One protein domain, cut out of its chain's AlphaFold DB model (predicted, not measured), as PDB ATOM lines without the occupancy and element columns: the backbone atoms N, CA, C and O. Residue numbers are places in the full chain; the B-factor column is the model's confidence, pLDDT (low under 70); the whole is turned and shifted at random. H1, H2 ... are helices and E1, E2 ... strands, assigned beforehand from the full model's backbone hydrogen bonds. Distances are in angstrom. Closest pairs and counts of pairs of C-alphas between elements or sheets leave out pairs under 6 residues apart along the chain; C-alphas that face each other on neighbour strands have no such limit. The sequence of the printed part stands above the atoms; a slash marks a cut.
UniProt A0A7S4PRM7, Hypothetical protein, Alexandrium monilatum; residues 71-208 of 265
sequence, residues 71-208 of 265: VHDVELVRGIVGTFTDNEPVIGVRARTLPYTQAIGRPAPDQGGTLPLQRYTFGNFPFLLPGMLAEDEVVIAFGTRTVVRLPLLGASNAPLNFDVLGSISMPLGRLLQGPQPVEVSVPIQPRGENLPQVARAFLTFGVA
ATOM      1  N   VAL A  71     219.985 162.726 284.501       97.88
ATOM      2  CA  VAL A  71     219.328 162.579 285.806       97.88
ATOM      3  C   VAL A  71     217.818 162.565 285.581       97.88
ATOM      4  O   VAL A  71     217.254 163.544 285.088       97.88
ATOM      5  N   HIS A  72     217.154 161.463 285.931       97.25
ATOM      6  CA  HIS A  72     215.716 161.297 285.707       97.25
ATOM      7  C   HIS A  72     214.910 161.719 286.932       97.25
ATOM      8  O   HIS A  72     214.163 162.706 286.905       97.25
ATOM      9  N   ASP A  73     215.079 160.967 288.016       96.88
ATOM     10  CA  ASP A  73     214.306 161.114 289.233       96.88
ATOM     11  C   ASP A  73     215.051 160.607 290.467       96.88
ATOM     12  O   ASP A  73     216.064 159.912 290.375       96.88
ATOM     13  N   VAL A  74     214.555 161.024 291.630       96.31
ATOM     14  CA  VAL A  74     215.037 160.600 292.941       96.31
ATOM     15  C   VAL A  74     213.848 160.237 293.812       96.31
ATOM     16  O   VAL A  74     212.896 161.012 293.927       96.31
ATOM     17  N   GLU A  75     213.934 159.090 294.471       94.94
ATOM     18  CA  GLU A  75     213.003 158.669 295.512       94.94
ATOM     19  C   GLU A  75     213.651 158.803 296.891       94.94
ATOM     20  O   GLU A  75     214.782 158.370 297.118       94.94
ATOM     21  N   LEU A  76     212.916 159.404 297.821       92.06
ATOM     22  CA  LEU A  76     213.336 159.657 299.200       92.06
ATOM     23  C   LEU A  76     212.201 159.317 300.151       92.06
ATOM     24  O   LEU A  76     211.037 159.365 299.768       92.06
ATOM     25  N   VAL A  77     212.512 159.054 301.416       88.62
ATOM     26  CA  VAL A  77     211.474 159.018 302.452       88.62
ATOM     27  C   VAL A  77     210.865 160.416 302.601       88.62
ATOM     28  O   VAL A  77     211.558 161.436 302.571       88.62
ATOM     29  N   ARG A  78     209.540 160.472 302.723       85.50
ATOM     30  CA  ARG A  78     208.789 161.716 302.886       85.50
ATOM     31  C   ARG A  78     209.244 162.456 304.150       85.50
ATOM     32  O   ARG A  78     209.373 161.851 305.209       85.50
ATOM     33  N   GLY A  79     209.421 163.773 304.037       80.19
ATOM     34  CA  GLY A  79     209.816 164.651 305.149       80.19
ATOM     35  C   GLY A  79     211.298 165.035 305.177       80.19
ATOM     36  O   GLY A  79     211.653 165.968 305.891       80.19
ATOM     37  N   ILE A  80     212.142 164.392 304.360       79.88
ATOM     38  CA  ILE A  80     213.587 164.669 304.310       79.88
ATOM     39  C   ILE A  80     213.924 166.020 303.708       79.88
ATOM     40  O   ILE A  80     214.738 166.776 304.238       79.88
ATOM     41  N   VAL A  81     213.293 166.334 302.584       75.50
ATOM     42  CA  VAL A  81     213.357 167.674 302.018       75.50
ATOM     43  C   VAL A  81     212.383 168.497 302.853       75.50
ATOM     44  O   VAL A  81     211.170 168.375 302.691       75.50
ATOM     45  N   GLY A  82     212.930 169.208 303.843       63.72
ATOM     46  CA  GLY A  82     212.160 169.816 304.928       63.72
ATOM     47  C   GLY A  82     210.924 170.584 304.454       63.72
ATOM     48  O   GLY A  82     210.957 171.288 303.452       63.72
ATOM     49  N   THR A  83     209.835 170.475 305.213       51.19
ATOM     50  CA  THR A  83     208.520 171.054 304.885       51.19
ATOM     51  C   THR A  83     208.401 172.560 305.149       51.19
ATOM     52  O   THR A  83     207.389 173.151 304.793       51.19
ATOM     53  N   PHE A  84     209.384 173.179 305.816       40.78
ATOM     54  CA  PHE A  84     209.255 174.523 306.410       40.78
ATOM     55  C   PHE A  84     210.020 175.640 305.682       40.78
ATOM     56  O   PHE A  84     209.788 176.814 305.958       40.78
ATOM     57  N   THR A  85     210.907 175.301 304.748       53.47
ATOM     58  CA  THR A  85     211.650 176.252 303.905       53.47
ATOM     59  C   THR A  85     211.700 175.677 302.500       53.47
ATOM     60  O   THR A  85     211.893 174.469 302.389       53.47
ATOM     61  N   ASP A  86     211.547 176.510 301.465       63.47
ATOM     62  CA  ASP A  86     211.627 176.135 300.042       63.47
ATOM     63  C   ASP A  86     213.019 175.563 299.701       63.47
ATOM     64  O   ASP A  86     213.885 176.220 299.120       63.47
ATOM     65  N   ASN A  87     213.256 174.330 300.138       80.44
ATOM     66  CA  ASN A  87     214.454 173.567 299.878       80.44
ATOM     67  C   ASN A  87     214.211 172.785 298.599       80.44
ATOM     68  O   ASN A  87     213.363 171.893 298.546       80.44
ATOM     69  N   GLU A  88     214.963 173.120 297.564       88.31
ATOM     70  CA  GLU A  88     214.928 172.364 296.326       88.31
ATOM     71  C   GLU A  88     215.907 171.192 296.445       88.31
ATOM     72  O   GLU A  88     217.061 171.402 296.837       88.31
ATOM     73  N   PRO A  89     215.480 169.956 296.142       92.19
ATOM     74  CA  PRO A  89     216.385 168.820 296.099       92.19
ATOM     75  C   PRO A  89     217.367 168.988 294.942       92.19
ATOM     76  O   PRO A  89     216.991 169.376 293.835       92.19
ATOM     77  N   VAL A  90     218.627 168.656 295.194       94.31
ATOM     78  CA  VAL A  90     219.703 168.763 294.213       94.31
ATOM     79  C   VAL A  90     220.415 167.425 294.093       94.31
ATOM     80  O   VAL A  90     220.780 166.812 295.099       94.31
ATOM     81  N   ILE A  91     220.630 166.991 292.852       96.75
ATOM     82  CA  ILE A  91     221.572 165.923 292.520       96.75
ATOM     83  C   ILE A  91     222.803 166.560 291.898       96.75
ATOM     84  O   ILE A  91     222.722 167.202 290.852       96.75
ATOM     85  N   GLY A  92     223.945 166.377 292.551       96.62
ATOM     86  CA  GLY A  92     225.248 166.737 292.019       96.62
ATOM     87  C   GLY A  92     225.925 165.516 291.413       96.62
ATOM     88  O   GLY A  92     226.083 164.502 292.089       96.62
ATOM     89  N   VAL A  93     226.387 165.626 290.171       97.12
ATOM     90  CA  VAL A  93     227.250 164.623 289.532       97.12
ATOM     91  C   VAL A  93     228.587 165.269 289.198       97.12
ATOM     92  O   VAL A  93     228.629 166.353 288.615       97.12
ATOM     93  N   ARG A  94     229.692 164.623 289.571       96.12
ATOM     94  CA  ARG A  94     231.039 165.049 289.174       96.12
ATOM     95  C   ARG A  94     231.959 163.864 288.957       96.12
ATOM     96  O   ARG A  94     231.720 162.774 289.465       96.12
ATOM     97  N   ALA A  95     233.064 164.128 288.281       95.56
ATOM     98  CA  ALA A  95     234.192 163.220 288.205       95.56
ATOM     99  C   ALA A  95     235.427 163.872 288.820       95.56
ATOM    100  O   ALA A  95     235.675 165.064 288.613       95.56
ATOM    101  N   ARG A  96     236.224 163.081 289.545       90.69
ATOM    102  CA  ARG A  96     237.501 163.526 290.123       90.69
ATOM    103  C   ARG A  96     237.328 164.829 290.936       90.69
ATOM    104  O   ARG A  96     236.489 164.911 291.833       90.69
ATOM    105  N   THR A  97     238.118 165.855 290.619       87.38
ATOM    106  CA  THR A  97     238.117 167.174 291.266       87.38
ATOM    107  C   THR A  97     237.279 168.218 290.525       87.38
ATOM    108  O   THR A  97     237.354 169.397 290.869       87.38
ATOM    109  N   LEU A  98     236.507 167.830 289.502       90.31
ATOM    110  CA  LEU A  98     235.657 168.772 288.775       90.31
ATOM    111  C   LEU A  98     234.518 169.293 289.674       90.31
ATOM    112  O   LEU A  98     234.088 168.592 290.599       90.31
ATOM    113  N   PRO A  99     234.010 170.512 289.419       91.94
ATOM    114  CA  PRO A  99     232.799 171.008 290.062       91.94
ATOM    115  C   PRO A  99     231.599 170.083 289.821       91.94
ATOM    116  O   PRO A  99     231.545 169.366 288.821       91.94
ATOM    117  N   TYR A 100     230.619 170.119 290.725       93.50
ATOM    118  CA  TYR A 100     229.361 169.404 290.520       93.50
ATOM    119  C   TYR A 100     228.554 170.032 289.390       93.50
ATOM    120  O   TYR A 100     228.218 171.215 289.439       93.50
ATOM    121  N   THR A 101     228.159 169.197 288.436       94.44
ATOM    122  CA  THR A 101     227.023 169.474 287.566       94.44
ATOM    123  C   THR A 101     225.752 169.193 288.361       94.44
ATOM    124  O   THR A 101     225.577 168.087 288.874       94.44
ATOM    125  N   GLN A 102     224.892 170.201 288.515       94.62
ATOM    126  CA  GLN A 102     223.761 170.159 289.442       94.62
ATOM    127  C   GLN A 102     222.430 170.096 288.701       94.62
ATOM    128  O   GLN A 102     222.102 170.993 287.927       94.62
ATOM    129  N   ALA A 103     221.644 169.068 288.999       94.31
ATOM    130  CA  ALA A 103     220.260 168.950 288.577       94.31
ATOM    131  C   ALA A 103     219.345 169.370 289.734       94.31
ATOM    132  O   ALA A 103     219.517 168.909 290.864       94.31
ATOM    133  N   ILE A 104     218.361 170.222 289.449       93.56
ATOM    134  CA  ILE A 104     217.399 170.725 290.438       93.56
ATOM    135  C   ILE A 104     216.091 169.965 290.270       93.56
ATOM    136  O   ILE A 104     215.471 169.998 289.204       93.56
ATOM    137  N   GLY A 105     215.684 169.269 291.321       92.44
ATOM    138  CA  GLY A 105     214.496 168.437 291.306       92.44
ATOM    139  C   GLY A 105     213.251 169.232 291.666       92.44
ATOM    140  O   GLY A 105     213.282 170.171 292.459       92.44
ATOM    141  N   ARG A 106     212.120 168.819 291.104       91.69
ATOM    142  CA  ARG A 106     210.785 169.288 291.481       91.69
ATOM    143  C   ARG A 106     209.973 168.106 291.994       91.69
ATOM    144  O   ARG A 106     210.170 166.998 291.490       91.69
ATOM    145  N   PRO A 107     209.065 168.302 292.964       90.81
ATOM    146  CA  PRO A 107     208.146 167.245 293.366       90.81
ATOM    147  C   PRO A 107     207.416 166.698 292.135       90.81
ATOM    148  O   PRO A 107     206.854 167.468 291.353       90.81
ATOM    149  N   ALA A 108     207.466 165.383 291.931       88.75
ATOM    150  CA  ALA A 108     206.633 164.743 290.924       88.75
ATOM    151  C   ALA A 108     205.161 164.838 291.370       88.75
ATOM    152  O   ALA A 108     204.903 164.855 292.577       88.75
ATOM    153  N   PRO A 109     204.189 164.916 290.441       83.81
ATOM    154  CA  PRO A 109     202.778 164.920 290.809       83.81
ATOM    155  C   PRO A 109     202.470 163.694 291.674       83.81
ATOM    156  O   PRO A 109     202.797 162.569 291.285       83.81
ATOM    157  N   ASP A 110     201.879 163.931 292.850       72.19
ATOM    158  CA  ASP A 110     201.548 162.887 293.818       72.19
ATOM    159  C   ASP A 110     200.710 161.808 293.129       72.19
ATOM    160  O   ASP A 110     199.547 162.017 292.779       72.19
ATOM    161  N   GLN A 111     201.288 160.623 292.950       65.75
ATOM    162  CA  GLN A 111     200.574 159.470 292.409       65.75
ATOM    163  C   GLN A 111     199.708 158.817 293.493       65.75
ATOM    164  O   GLN A 111     199.851 157.629 293.736       65.75
ATOM    165  N   GLY A 112     198.863 159.590 294.190       57.88
ATOM    166  CA  GLY A 112     197.760 159.124 295.051       57.88
ATOM    167  C   GLY A 112     198.048 157.995 296.056       57.88
ATOM    168  O   GLY A 112     197.114 157.372 296.552       57.88
ATOM    169  N   GLY A 113     199.314 157.692 296.330       59.19
ATOM    170  CA  GLY A 113     199.737 156.470 296.992       59.19
ATOM    171  C   GLY A 113     200.081 156.732 298.445       59.19
ATOM    172  O   GLY A 113     200.815 157.661 298.770       59.19
ATOM    173  N   THR A 114     199.607 155.858 299.323       59.28
ATOM    174  CA  THR A 114     199.944 155.769 300.752       59.28
ATOM    175  C   THR A 114     201.395 155.342 301.020       59.28
ATOM    176  O   THR A 114     201.715 154.893 302.120       59.28
ATOM    177  N   LEU A 115     202.290 155.446 300.033       64.56
ATOM    178  CA  LEU A 115     203.680 155.035 300.185       64.56
ATOM    179  C   LEU A 115     204.484 156.088 300.964       64.56
ATOM    180  O   LEU A 115     204.280 157.291 300.781       64.56
ATOM    181  N   PRO A 116     205.444 155.651 301.801       80.94
ATOM    182  CA  PRO A 116     206.297 156.549 302.575       80.94
ATOM    183  C   PRO A 116     207.332 157.285 301.714       80.94
ATOM    184  O   PRO A 116     208.093 158.087 302.249       80.94
ATOM    185  N   LEU A 117     207.388 157.014 300.405       87.06
ATOM    186  CA  LEU A 117     208.365 157.588 299.491       87.06
ATOM    187  C   LEU A 117     207.783 158.785 298.734       87.06
ATOM    188  O   LEU A 117     206.661 158.752 298.233       87.06
ATOM    189  N   GLN A 118     208.578 159.842 298.646       89.69
ATOM    190  CA  GLN A 118     208.343 161.023 297.839       89.69
ATOM    191  C   GLN A 118     209.292 160.998 296.644       89.69
ATOM    192  O   GLN A 118     210.497 160.783 296.798       89.69
ATOM    193  N   ARG A 119     208.738 161.216 295.449       93.06
ATOM    194  CA  ARG A 119     209.493 161.223 294.196       93.06
ATOM    195  C   ARG A 119     209.710 162.650 293.711       93.06
ATOM    196  O   ARG A 119     208.780 163.456 293.685       93.06
ATOM    197  N   TYR A 120     210.927 162.934 293.274       93.75
ATOM    198  CA  TYR A 120     211.314 164.195 292.657       93.75
ATOM    199  C   TYR A 120     211.800 163.935 291.241       93.75
ATOM    200  O   TYR A 120     212.618 163.047 291.026       93.75
ATOM    201  N   THR A 121     211.304 164.701 290.275       95.25
ATOM    202  CA  THR A 121     211.746 164.633 288.880       95.25
ATOM    203  C   THR A 121     212.699 165.776 288.561       95.25
ATOM    204  O   THR A 121     212.529 166.893 289.048       95.25
ATOM    205  N   PHE A 122     213.684 165.499 287.713       94.69
ATOM    206  CA  PHE A 122     214.704 166.453 287.277       94.69
ATOM    207  C   PHE A 122     214.535 166.839 285.803       94.69
ATOM    208  O   PHE A 122     215.426 167.442 285.216       94.69
ATOM    209  N   GLY A 123     213.405 166.481 285.180       93.88
ATOM    210  CA  GLY A 123     213.130 166.833 283.785       93.88
ATOM    211  C   GLY A 123     214.115 166.223 282.785       93.88
ATOM    212  O   GLY A 123     214.340 166.819 281.737       93.88
ATOM    213  N   ASN A 124     214.698 165.058 283.099       96.12
ATOM    214  CA  ASN A 124     215.750 164.418 282.300       96.12
ATOM    215  C   ASN A 124     216.957 165.342 282.088       96.12
ATOM    216  O   ASN A 124     217.406 165.547 280.961       96.12
ATOM    217  N   PHE A 125     217.472 165.911 283.178       96.50
ATOM    218  CA  PHE A 125     218.580 166.857 283.139       96.50
ATOM    219  C   PHE A 125     219.852 166.193 282.576       96.50
ATOM    220  O   PHE A 125     220.352 165.244 283.192       96.50
ATOM    221  N   PRO A 126     220.394 166.660 281.436       97.06
ATOM    222  CA  PRO A 126     221.599 166.088 280.852       97.06
ATOM    223  C   PRO A 126     222.864 166.613 281.544       97.06
ATOM    224  O   PRO A 126     222.948 167.782 281.913       97.06
ATOM    225  N   PHE A 127     223.887 165.771 281.663       95.38
ATOM    226  CA  PHE A 127     225.220 166.164 282.122       95.38
ATOM    227  C   PHE A 127     226.318 165.554 281.246       95.38
ATOM    228  O   PHE A 127     226.116 164.542 280.572       95.38
ATOM    229  N   LEU A 128     227.498 166.175 281.279       95.69
ATOM    230  CA  LEU A 128     228.686 165.740 280.549       95.69
ATOM    231  C   LEU A 128     229.891 165.709 281.495       95.69
ATOM    232  O   LEU A 128     230.137 166.668 282.225       95.69
ATOM    233  N   LEU A 129     230.648 164.616 281.459       95.75
ATOM    234  CA  LEU A 129     231.899 164.423 282.186       95.75
ATOM    235  C   LEU A 129     233.020 164.223 281.151       95.75
ATOM    236  O   LEU A 129     233.114 163.149 280.550       95.75
ATOM    237  N   PRO A 130     233.828 165.259 280.863       94.31
ATOM    238  CA  PRO A 130     234.900 165.165 279.881       94.31
ATOM    239  C   PRO A 130     236.141 164.484 280.466       94.31
ATOM    240  O   PRO A 130     236.424 164.603 281.656       94.31
ATOM    241  N   GLY A 131     236.935 163.849 279.602       93.44
ATOM    242  CA  GLY A 131     238.270 163.371 279.969       93.44
ATOM    243  C   GLY A 131     238.278 162.160 280.908       93.44
ATOM    244  O   GLY A 131     239.181 162.037 281.732       93.44
ATOM    245  N   MET A 132     237.261 161.307 280.808       94.81
ATOM    246  CA  MET A 132     237.059 160.145 281.666       94.81
ATOM    247  C   MET A 132     237.828 158.924 281.166       94.81
ATOM    248  O   MET A 132     237.913 158.689 279.961       94.81
ATOM    249  N   LEU A 133     238.319 158.125 282.105       93.94
ATOM    250  CA  LEU A 133     238.822 156.765 281.897       93.94
ATOM    251  C   LEU A 133     237.815 155.754 282.453       93.94
ATOM    252  O   LEU A 133     237.023 156.100 283.330       93.94
ATOM    253  N   ALA A 134     237.824 154.505 281.980       89.44
ATOM    254  CA  ALA A 134     236.830 153.512 282.414       89.44
ATOM    255  C   ALA A 134     236.956 153.167 283.912       89.44
ATOM    256  O   ALA A 134     235.973 152.818 284.574       89.44
ATOM    257  N   GLU A 135     238.171 153.301 284.433       93.44
ATOM    258  CA  GLU A 135     238.563 153.128 285.832       93.44
ATOM    259  C   GLU A 135     238.274 154.335 286.734       93.44
ATOM    260  O   GLU A 135     238.337 154.199 287.956       93.44
ATOM    261  N   ASP A 136     237.935 155.497 286.167       95.75
ATOM    262  CA  ASP A 136     237.630 156.681 286.965       95.75
ATOM    263  C   ASP A 136     236.379 156.485 287.817       95.75
ATOM    264  O   ASP A 136     235.426 155.797 287.442       95.75
ATOM    265  N   GLU A 137     236.343 157.179 288.950       97.25
ATOM    266  CA  GLU A 137     235.157 157.232 289.789       97.25
ATOM    267  C   GLU A 137     234.286 158.454 289.476       97.25
ATOM    268  O   GLU A 137     234.762 159.583 289.296       97.25
ATOM    269  N   VAL A 138     232.977 158.217 289.464       97.50
ATOM    270  CA  VAL A 138     231.944 159.247 289.423       97.50
ATOM    271  C   VAL A 138     231.393 159.416 290.831       97.50
ATOM    272  O   VAL A 138     230.977 158.450 291.471       97.50
ATOM    273  N   VAL A 139     231.366 160.659 291.302       98.06
ATOM    274  CA  VAL A 139     230.784 161.023 292.591       98.06
ATOM    275  C   VAL A 139     229.379 161.558 292.359       98.06
ATOM    276  O   VAL A 139     229.187 162.545 291.643       98.06
ATOM    277  N   ILE A 140     228.409 160.914 293.000       98.00
ATOM    278  CA  ILE A 140     226.995 161.280 292.970       98.00
ATOM    279  C   ILE A 140     226.622 161.748 294.372       98.00
ATOM    280  O   ILE A 140     226.770 161.011 295.347       98.00
ATOM    281  N   ALA A 141     226.165 162.988 294.477       97.50
ATOM    282  CA  ALA A 141     225.796 163.627 295.727       97.50
ATOM    283  C   ALA A 141     224.318 164.007 295.710       97.50
ATOM    284  O   ALA A 141     223.810 164.509 294.709       97.50
ATOM    285  N   PHE A 142     223.651 163.804 296.841       96.56
ATOM    286  CA  PHE A 142     222.314 164.318 297.090       96.56
ATOM    287  C   PHE A 142     222.380 165.412 298.148       96.56
ATOM    288  O   PHE A 142     223.106 165.306 299.142       96.56
ATOM    289  N   GLY A 143     221.586 166.455 297.957       94.00
ATOM    290  CA  GLY A 143     221.438 167.487 298.959       94.00
ATOM    291  C   GLY A 143     220.288 168.429 298.678       94.00
ATOM    292  O   GLY A 143     219.389 168.125 297.891       94.00
ATOM    293  N   THR A 144     220.308 169.576 299.342       91.56
ATOM    294  CA  THR A 144     219.261 170.589 299.214       91.56
ATOM    295  C   THR A 144     219.864 171.969 299.026       91.56
ATOM    296  O   THR A 144     220.933 172.279 299.547       91.56
ATOM    297  N   ARG A 145     219.180 172.830 298.275       87.31
ATOM    298  CA  ARG A 145     219.511 174.256 298.210       87.31
ATOM    299  C   ARG A 145     218.335 175.085 298.697       87.31
ATOM    300  O   ARG A 145     217.190 174.781 298.378       87.31
ATOM    301  N   THR A 146     218.626 176.135 299.451       81.75
ATOM    302  CA  THR A 146     217.606 177.054 299.958       81.75
ATOM    303  C   THR A 146     217.324 178.130 298.918       81.75
ATOM    304  O   THR A 146     218.232 178.862 298.521       81.75
ATOM    305  N   VAL A 147     216.066 178.252 298.497       75.56
ATOM    306  CA  VAL A 147     215.620 179.332 297.610       75.56
ATOM    307  C   VAL A 147     214.878 180.379 298.430       75.56
ATOM    308  O   VAL A 147     213.884 180.076 299.085       75.56
ATOM    309  N   VAL A 148     215.346 181.629 298.390       68.50
ATOM    310  CA  VAL A 148     214.655 182.754 299.034       68.50
ATOM    311  C   VAL A 148     213.819 183.474 297.982       68.50
ATOM    312  O   VAL A 148     214.340 184.135 297.083       68.50
ATOM    313  N   ARG A 149     212.494 183.350 298.084       64.75
ATOM    314  CA  ARG A 149     211.552 184.065 297.215       64.75
ATOM    315  C   ARG A 149     211.179 185.396 297.862       64.75
ATOM    316  O   ARG A 149     210.464 185.414 298.859       64.75
ATOM    317  N   LEU A 150     211.667 186.509 297.310       66.50
ATOM    318  CA  LEU A 150     211.313 187.854 297.760       66.50
ATOM    319  C   LEU A 150     210.086 188.338 296.964       66.50
ATOM    320  O   LEU A 150     210.193 188.543 295.756       66.50
ATOM    321  N   PRO A 151     208.923 188.572 297.602       57.19
ATOM    322  CA  PRO A 151     207.670 188.870 296.895       57.19
ATOM    323  C   PRO A 151     207.710 190.087 295.957       57.19
ATOM    324  O   PRO A 151     206.915 190.159 295.029       57.19
ATOM    325  N   LEU A 152     208.622 191.038 296.196       69.88
ATOM    326  CA  LEU A 152     208.745 192.285 295.428       69.88
ATOM    327  C   LEU A 152     209.931 192.304 294.450       69.88
ATOM    328  O   LEU A 152     209.993 193.184 293.601       69.88
ATOM    329  N   LEU A 153     210.873 191.364 294.577       62.97
ATOM    330  CA  LEU A 153     212.119 191.324 293.793       62.97
ATOM    331  C   LEU A 153     212.293 190.003 293.028       62.97
ATOM    332  O   LEU A 153     213.314 189.788 292.386       62.97
ATOM    333  N   GLY A 154     211.303 189.111 293.098       63.25
ATOM    334  CA  GLY A 154     211.390 187.773 292.528       63.25
ATOM    335  C   GLY A 154     212.208 186.803 293.389       63.25
ATOM    336  O   GLY A 154     212.489 187.034 294.568       63.25
ATOM    337  N   ALA A 155     212.549 185.653 292.811       60.06
ATOM    338  CA  ALA A 155     213.390 184.663 293.472       60.06
ATOM    339  C   ALA A 155     214.857 185.105 293.425       60.06
ATOM    340  O   ALA A 155     215.435 185.235 292.351       60.06
ATOM    341  N   SER A 156     215.463 185.302 294.596       57.16
ATOM    342  CA  SER A 156     216.899 185.521 294.735       57.16
ATOM    343  C   SER A 156     217.532 184.179 295.082       57.16
ATOM    344  O   SER A 156     217.398 183.688 296.207       57.16
ATOM    345  N   ASN A 157     218.217 183.573 294.117       52.94
ATOM    346  CA  ASN A 157     218.975 182.356 294.375       52.94
ATOM    347  C   ASN A 157     220.168 182.698 295.285       52.94
ATOM    348  O   ASN A 157     221.011 183.522 294.937       52.94
ATOM    349  N   ALA A 158     220.237 182.066 296.459       49.06
ATOM    350  CA  ALA A 158     221.468 181.990 297.244       49.06
ATOM    351  C   ALA A 158     222.569 181.307 296.390       49.06
ATOM    352  O   ALA A 158     222.227 180.663 295.391       49.06
ATOM    353  N   PRO A 159     223.874 181.453 296.711       55.31
ATOM    354  CA  PRO A 159     224.956 180.929 295.873       55.31
ATOM    355  C   PRO A 159     224.707 179.480 295.442       55.31
ATOM    356  O   PRO A 159     224.197 178.688 296.229       55.31
ATOM    357  N   LEU A 160     225.114 179.142 294.211       60.69
ATOM    358  CA  LEU A 160     224.982 177.836 293.528       60.69
ATOM    359  C   LEU A 160     225.468 176.605 294.324       60.69
ATOM    360  O   LEU A 160     225.440 175.496 293.805       60.69
ATOM    361  N   ASN A 161     225.944 176.761 295.555       78.88
ATOM    362  CA  ASN A 161     226.340 175.663 296.418       78.88
ATOM    363  C   ASN A 161     225.110 175.104 297.141       78.88
ATOM    364  O   ASN A 161     224.440 175.810 297.892       78.88
ATOM    365  N   PHE A 162     224.834 173.820 296.930       89.75
ATOM    366  CA  PHE A 162     223.835 173.080 297.693       89.75
ATOM    367  C   PHE A 162     224.475 172.439 298.934       89.75
ATOM    368  O   PHE A 162     225.668 172.125 298.946       89.75
ATOM    369  N   ASP A 163     223.681 172.250 299.982       91.12
ATOM    370  CA  ASP A 163     224.077 171.538 301.193       91.12
ATOM    371  C   ASP A 163     224.063 170.036 300.914       91.12
ATOM    372  O   ASP A 163     222.999 169.432 300.752       91.12
ATOM    373  N   VAL A 164     225.247 169.434 300.801       93.25
ATOM    374  CA  VAL A 164     225.394 167.997 300.547       93.25
ATOM    375  C   VAL A 164     224.963 167.232 301.796       93.25
ATOM    376  O   VAL A 164     225.639 167.273 302.821       93.25
ATOM    377  N   LEU A 165     223.862 166.491 301.688       93.12
ATOM    378  CA  LEU A 165     223.370 165.615 302.755       93.12
ATOM    379  C   LEU A 165     224.035 164.236 302.711       93.12
ATOM    380  O   LEU A 165     224.058 163.525 303.714       93.12
ATOM    381  N   GLY A 166     224.554 163.848 301.547       95.44
ATOM    382  CA  GLY A 166     225.224 162.574 301.346       95.44
ATOM    383  C   GLY A 166     225.832 162.437 299.958       95.44
ATOM    384  O   GLY A 166     225.436 163.123 299.014       95.44
ATOM    385  N   SER A 167     226.812 161.547 299.827       97.38
ATOM    386  CA  SER A 167     227.469 161.270 298.550       97.38
ATOM    387  C   SER A 167     227.993 159.845 298.484       97.38
ATOM    388  O   SER A 167     228.385 159.280 299.504       97.38
ATOM    389  N   ILE A 168     228.069 159.308 297.274       97.81
ATOM    390  CA  ILE A 168     228.685 158.018 296.978       97.81
ATOM    391  C   ILE A 168     229.636 158.151 295.787       97.81
ATOM    392  O   ILE A 168     229.378 158.923 294.863       97.81
ATOM    393  N   SER A 169     230.741 157.407 295.828       97.81
ATOM    394  CA  SER A 169     231.687 157.272 294.717       97.81
ATOM    395  C   SER A 169     231.515 155.899 294.080       97.81
ATOM    396  O   SER A 169     231.408 154.900 294.797       97.81
ATOM    397  N   MET A 170     231.443 155.838 292.752       97.06
ATOM    398  CA  MET A 170     231.252 154.587 292.017       97.06
ATOM    399  C   MET A 170     232.157 154.524 290.781       97.06
ATOM    400  O   MET A 170     232.260 155.523 290.067       97.06
ATOM    401  N   PRO A 171     232.758 153.358 290.467       97.00
ATOM    402  CA  PRO A 171     233.533 153.190 289.241       97.00
ATOM    403  C   PRO A 171     232.666 153.398 287.997       97.00
ATOM    404  O   PRO A 171     231.617 152.757 287.855       97.00
ATOM    405  N   LEU A 172     233.124 154.237 287.068       96.50
ATOM    406  CA  LEU A 172     232.423 154.547 285.824       96.50
ATOM    407  C   LEU A 172     232.122 153.282 285.016       96.50
ATOM    408  O   LEU A 172     231.002 153.118 284.533       96.50
ATOM    409  N   GLY A 173     233.081 152.357 284.912       95.75
ATOM    410  CA  GLY A 173     232.886 151.089 284.211       95.75
ATOM    411  C   GLY A 173     231.671 150.303 284.718       95.75
ATOM    412  O   GLY A 173     230.928 149.744 283.915       95.75
ATOM    413  N   ARG A 174     231.390 150.334 286.030       95.94
ATOM    414  CA  ARG A 174     230.190 149.694 286.600       95.94
ATOM    415  C   ARG A 174     228.907 150.425 286.221       95.94
ATOM    416  O   ARG A 174     227.907 149.774 285.939       95.94
ATOM    417  N   LEU A 175     228.940 151.757 286.206       96.88
ATOM    418  CA  LEU A 175     227.789 152.579 285.829       96.88
ATOM    419  C   LEU A 175     227.426 152.405 284.350       96.88
ATOM    420  O   LEU A 175     226.245 152.383 284.028       96.88
ATOM    421  N   LEU A 176     228.417 152.244 283.468       96.50
ATOM    422  CA  LEU A 176     228.209 152.053 282.026       96.50
ATOM    423  C   LEU A 176     227.762 150.633 281.657       96.50
ATOM    424  O   LEU A 176     226.989 150.461 280.720       96.50
ATOM    425  N   GLN A 177     228.257 149.613 282.363       96.00
ATOM    426  CA  GLN A 177     227.944 148.206 282.071       96.00
ATOM    427  C   GLN A 177     226.636 147.730 282.721       96.00
ATOM    428  O   GLN A 177     226.122 146.670 282.364       96.00
ATOM    429  N   GLY A 178     226.110 148.480 283.693       94.31
ATOM    430  CA  GLY A 178     224.865 148.153 284.380       94.31
ATOM    431  C   GLY A 178     223.610 148.385 283.524       94.31
ATOM    432  O   GLY A 178     223.652 149.142 282.548       94.31
ATOM    433  N   PRO A 179     222.468 147.775 283.900       96.56
ATOM    434  CA  PRO A 179     221.170 148.090 283.311       96.56
ATOM    435  C   PRO A 179     220.864 149.589 283.431       96.56
ATOM    436  O   PRO A 179     221.070 150.173 284.493       96.56
ATOM    437  N   GLN A 180     220.367 150.194 282.350       97.19
ATOM    438  CA  GLN A 180     219.988 151.609 282.314       97.19
ATOM    439  C   GLN A 180     218.456 151.759 282.368       97.19
ATOM    440  O   GLN A 180     217.763 151.014 281.665       97.19
ATOM    441  N   PRO A 181     217.914 152.723 283.134       97.56
ATOM    442  CA  PRO A 181     218.627 153.625 284.043       97.56
ATOM    443  C   PRO A 181     219.195 152.880 285.262       97.56
ATOM    444  O   PRO A 181     218.562 151.970 285.796       97.56
ATOM    445  N   VAL A 182     220.386 153.281 285.709       97.81
ATOM    446  CA  VAL A 182     221.014 152.748 286.918       97.81
ATOM    447  C   VAL A 182     220.393 153.384 288.157       97.81
ATOM    448  O   VAL A 182     220.244 154.605 288.252       97.81
ATOM    449  N   GLU A 183     220.050 152.540 289.125       97.88
ATOM    450  CA  GLU A 183     219.637 152.968 290.456       97.88
ATOM    451  C   GLU A 183     220.867 153.113 291.359       97.88
ATOM    452  O   GLU A 183     221.597 152.152 291.612       97.88
ATOM    453  N   VAL A 184     221.081 154.319 291.875       97.81
ATOM    454  CA  VAL A 184     222.171 154.649 292.793       97.81
ATOM    455  C   VAL A 184     221.590 154.996 294.156       97.81
ATOM    456  O   VAL A 184     220.889 155.992 294.320       97.81
ATOM    457  N   SER A 185     221.912 154.175 295.153       97.81
ATOM    458  CA  SER A 185     221.554 154.417 296.552       97.81
ATOM    459  C   SER A 185     222.584 155.333 297.210       97.81
ATOM    460  O   SER A 185     223.696 154.906 297.520       97.81
ATOM    461  N   VAL A 186     222.220 156.593 297.429       97.75
ATOM    462  CA  VAL A 186     223.060 157.590 298.097       97.75
ATOM    463  C   VAL A 186     222.699 157.619 299.586       97.75
ATOM    464  O   VAL A 186     221.584 158.023 299.923       97.75
ATOM    465  N   PRO A 187     223.596 157.197 300.495       96.56
ATOM    466  CA  PRO A 187     223.358 157.334 301.925       96.56
ATOM    467  C   PRO A 187     223.384 158.817 302.302       96.56
ATOM    468  O   PRO A 187     224.311 159.531 301.924       96.56
ATOM    469  N   ILE A 188     222.371 159.275 303.031       94.75
ATOM    470  CA  ILE A 188     222.181 160.676 303.416       94.75
ATOM    471  C   ILE A 188     221.954 160.792 304.925       94.75
ATOM    472  O   ILE A 188     221.345 159.917 305.546       94.75
ATOM    473  N   GLN A 189     222.417 161.899 305.503       91.38
ATOM    474  CA  GLN A 189     222.187 162.251 306.902       91.38
ATOM    475  C   GLN A 189     221.449 163.600 306.975       91.38
ATOM    476  O   GLN A 189     222.078 164.658 306.905       91.38
ATOM    477  N   PRO A 190     220.111 163.591 307.095       85.44
ATOM    478  CA  PRO A 190     219.330 164.809 307.270       85.44
ATOM    479  C   PRO A 190     219.697 165.525 308.574       85.44
ATOM    480  O   PRO A 190     219.964 164.899 309.603       85.44
ATOM    481  N   ARG A 191     219.681 166.861 308.559       82.50
ATOM    482  CA  ARG A 191     219.981 167.664 309.753       82.50
ATOM    483  C   ARG A 191     218.910 167.444 310.824       82.50
ATOM    484  O   ARG A 191     217.728 167.638 310.566       82.50
ATOM    485  N   GLY A 192     219.338 167.109 312.039       82.81
ATOM    486  CA  GLY A 192     218.439 166.897 313.180       82.81
ATOM    487  C   GLY A 192     217.847 165.490 313.273       82.81
ATOM    488  O   GLY A 192     217.132 165.206 314.231       82.81
ATOM    489  N   GLU A 193     218.179 164.599 312.338       80.25
ATOM    490  CA  GLU A 193     217.809 163.189 312.407       80.25
ATOM    491  C   GLU A 193     219.016 162.310 312.744       80.25
ATOM    492  O   GLU A 193     220.129 162.531 312.265       80.25
ATOM    493  N   ASN A 194     218.785 161.279 313.562       79.25
ATOM    494  CA  ASN A 194     219.825 160.337 313.990       79.25
ATOM    495  C   ASN A 194     219.860 159.055 313.149       79.25
ATOM    496  O   ASN A 194     220.814 158.288 313.250       79.25
ATOM    497  N   LEU A 195     218.820 158.794 312.351       81.81
ATOM    498  CA  LEU A 195     218.729 157.578 311.549       81.81
ATOM    499  C   LEU A 195     219.291 157.832 310.145       81.81
ATOM    500  O   LEU A 195     218.880 158.800 309.505       81.81
ATOM    501  N   PRO A 196     220.213 156.983 309.656       84.75
ATOM    502  CA  PRO A 196     220.710 157.090 308.294       84.75
ATOM    503  C   PRO A 196     219.571 156.814 307.315       84.75
ATOM    504  O   PRO A 196     218.791 155.875 307.495       84.75
ATOM    505  N   GLN A 197     219.494 157.625 306.268       91.25
ATOM    506  CA  GLN A 197     218.495 157.481 305.218       91.25
ATOM    507  C   GLN A 197     219.163 157.266 303.863       91.25
ATOM    508  O   GLN A 197     220.377 157.409 303.721       91.25
ATOM    509  N   VAL A 198     218.376 156.887 302.857       94.75
ATOM    510  CA  VAL A 198     218.880 156.610 301.509       94.75
ATOM    511  C   VAL A 198     218.053 157.378 300.489       94.75
ATOM    512  O   VAL A 198     216.828 157.268 300.467       94.75
ATOM    513  N   ALA A 199     218.736 158.135 299.632       96.06
ATOM    514  CA  ALA A 199     218.174 158.704 298.417       96.06
ATOM    515  C   ALA A 199     218.431 157.739 297.256       96.06
ATOM    516  O   ALA A 199     219.582 157.399 296.982       96.06
ATOM    517  N   ARG A 200     217.381 157.291 296.570       97.44
ATOM    518  CA  ARG A 200     217.500 156.407 295.403       97.44
ATOM    519  C   ARG A 200     217.444 157.260 294.148       97.44
ATOM    520  O   ARG A 200     216.377 157.751 293.794       97.44
ATOM    521  N   ALA A 201     218.589 157.486 293.519       97.75
ATOM    522  CA  ALA A 201     218.693 158.278 292.302       97.75
ATOM    523  C   ALA A 201     218.683 157.375 291.066       97.75
ATOM    524  O   ALA A 201     219.408 156.383 291.019       97.75
ATOM    525  N   PHE A 202     217.904 157.743 290.053       98.25
ATOM    526  CA  PHE A 202     217.831 157.042 288.773       98.25
ATOM    527  C   PHE A 202     218.547 157.870 287.708       98.25
ATOM    528  O   PHE A 202     218.109 158.973 287.355       98.25
ATOM    529  N   LEU A 203     219.667 157.351 287.210       98.31
ATOM    530  CA  LEU A 203     220.518 158.028 286.233       98.31
ATOM    531  C   LEU A 203     220.727 157.145 285.006       98.31
ATOM    532  O   LEU A 203     220.797 155.930 285.127       98.31
ATOM    533  N   THR A 204     220.883 157.746 283.835       98.38
ATOM    534  CA  THR A 204     221.393 157.043 282.652       98.38
ATOM    535  C   THR A 204     222.814 157.498 282.365       98.38
ATOM    536  O   THR A 204     223.087 158.696 282.422       98.38
ATOM    537  N   PHE A 205     223.706 156.569 282.029       97.75
ATOM    538  CA  PHE A 205     225.071 156.853 281.587       97.75
ATOM    539  C   PHE A 205     225.313 156.297 280.183       97.75
ATOM    540  O   PHE A 205     224.812 155.234 279.821       97.75
ATOM    541  N   GLY A 206     226.121 157.004 279.397       96.12
ATOM    542  CA  GLY A 206     226.546 156.582 278.071       96.12
ATOM    543  C   GLY A 206     227.865 157.228 277.661       96.12
ATOM    544  O   GLY A 206     228.269 158.265 278.184       96.12
ATOM    545  N   VAL A 207     228.551 156.611 276.702       94.69
ATOM    546  CA  VAL A 207     229.732 157.217 276.076       94.69
ATOM    547  C   VAL A 207     229.247 158.254 275.069       94.69
ATOM    548  O   VAL A 207     228.433 157.941 274.200       94.69
ATOM    549  N   ALA A 208     229.722 159.493 275.191       91.25
ATOM    550  CA  ALA A 208     229.375 160.534 274.239       91.25
ATOM    551  C   ALA A 208     229.983 160.194 272.865       91.25
ATOM    552  O   ALA A 208     231.135 159.747 272.800       91.25
TER     553      ALA A 208
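This is residues 71 to 208 of the 265 residues of the protein "Hypothetical protein" of Alexandrium monilatum (UniProt A0A7S4PRM7). Two strongly twisted sheets lie face to face as a sandwich, one of E2, E3, E5, E6 and E7, the other of E4, E1, E9 and E8, their strands crossed at 50 degrees. The hairpin of E5 and E6 runs out toward one end, and the small helix H1 lies at the opposite end. The printed part has 138 residues, with nine named strands and one named helix in the order E1 E2 E3 E4 E5 E6 E7 H1 E8 E9. The larger sheet is branched and the other runs E4 - E1 - E9 - E8, with antiparallel neighbours in both; the class is mostly strand. The whole is compact, with a radius of gyration of the C-alphas of 15.5 A and spans of 47 by 37 by 29 A.

In the branched sheet E5, residues 137 to 150, has three neighbours: E2, residues 87 to 95, on one side, E7, residues 163 to 171, on the other side, and E6, residues 154 to 157. The pairing is staggered: E5 pairs with E7 over its residues 137 to 144, with E2 over its residues 138 to 146 and with E6 over its residues 147 to 150. N 90 and O 143 are 2.9 A apart, N 140 and O 168 2.9 A, and N 150 and O 154 2.9 A. E3, residues 101 to 104, forms a hairpin with E2, with N 91 and O 103 3.0 A apart. In the other sheet E4, residues 117 to 132, and E8, residues 182 to 188, are edge strands; E1, residues 71 to 77, and E9, residues 197 to 207, are inner. N 74 and O 120 are 2.9 A apart, N 75 and O 200 2.9 A, and N 184 and O 201 2.8 A. Between the sheets, the closest C-alphas of E7 and E8 are those of Gly 166 and Ile 188, 4.1 A; those of E3 and E4 are Ile 104 and Phe 122, 6.0 A. H1, residues 172 to 177, is on the sheet of E4, E1, E9 and E8 at a height over the sheet of 6.0 A, and only grazes the branched sheet. In H1 every O i to N i+4 pair is within hydrogen-bond range.

E1 begins at C-alpha 71, (219.328, 162.579, 285.806). E5 is 39.6 A long, E4 33.9 A, E9 31.2 A and E2 25.2 A. E4 bends by 70 degrees at residue 123, and E7 by 58 degrees at residue 166. E9 ends at C-alpha 207, (229.732, 157.217, 276.076).

The C-alphas farthest apart, those of Glu 135 and Leu 152, are 50.1 A apart. The printed part has no cut. The link E3 to E4, residues 105 to 116, is long. Mean pLDDT of the printed part is 87.0; residues 82 to 86, 111 to 115 and 148 to 160 are under 70.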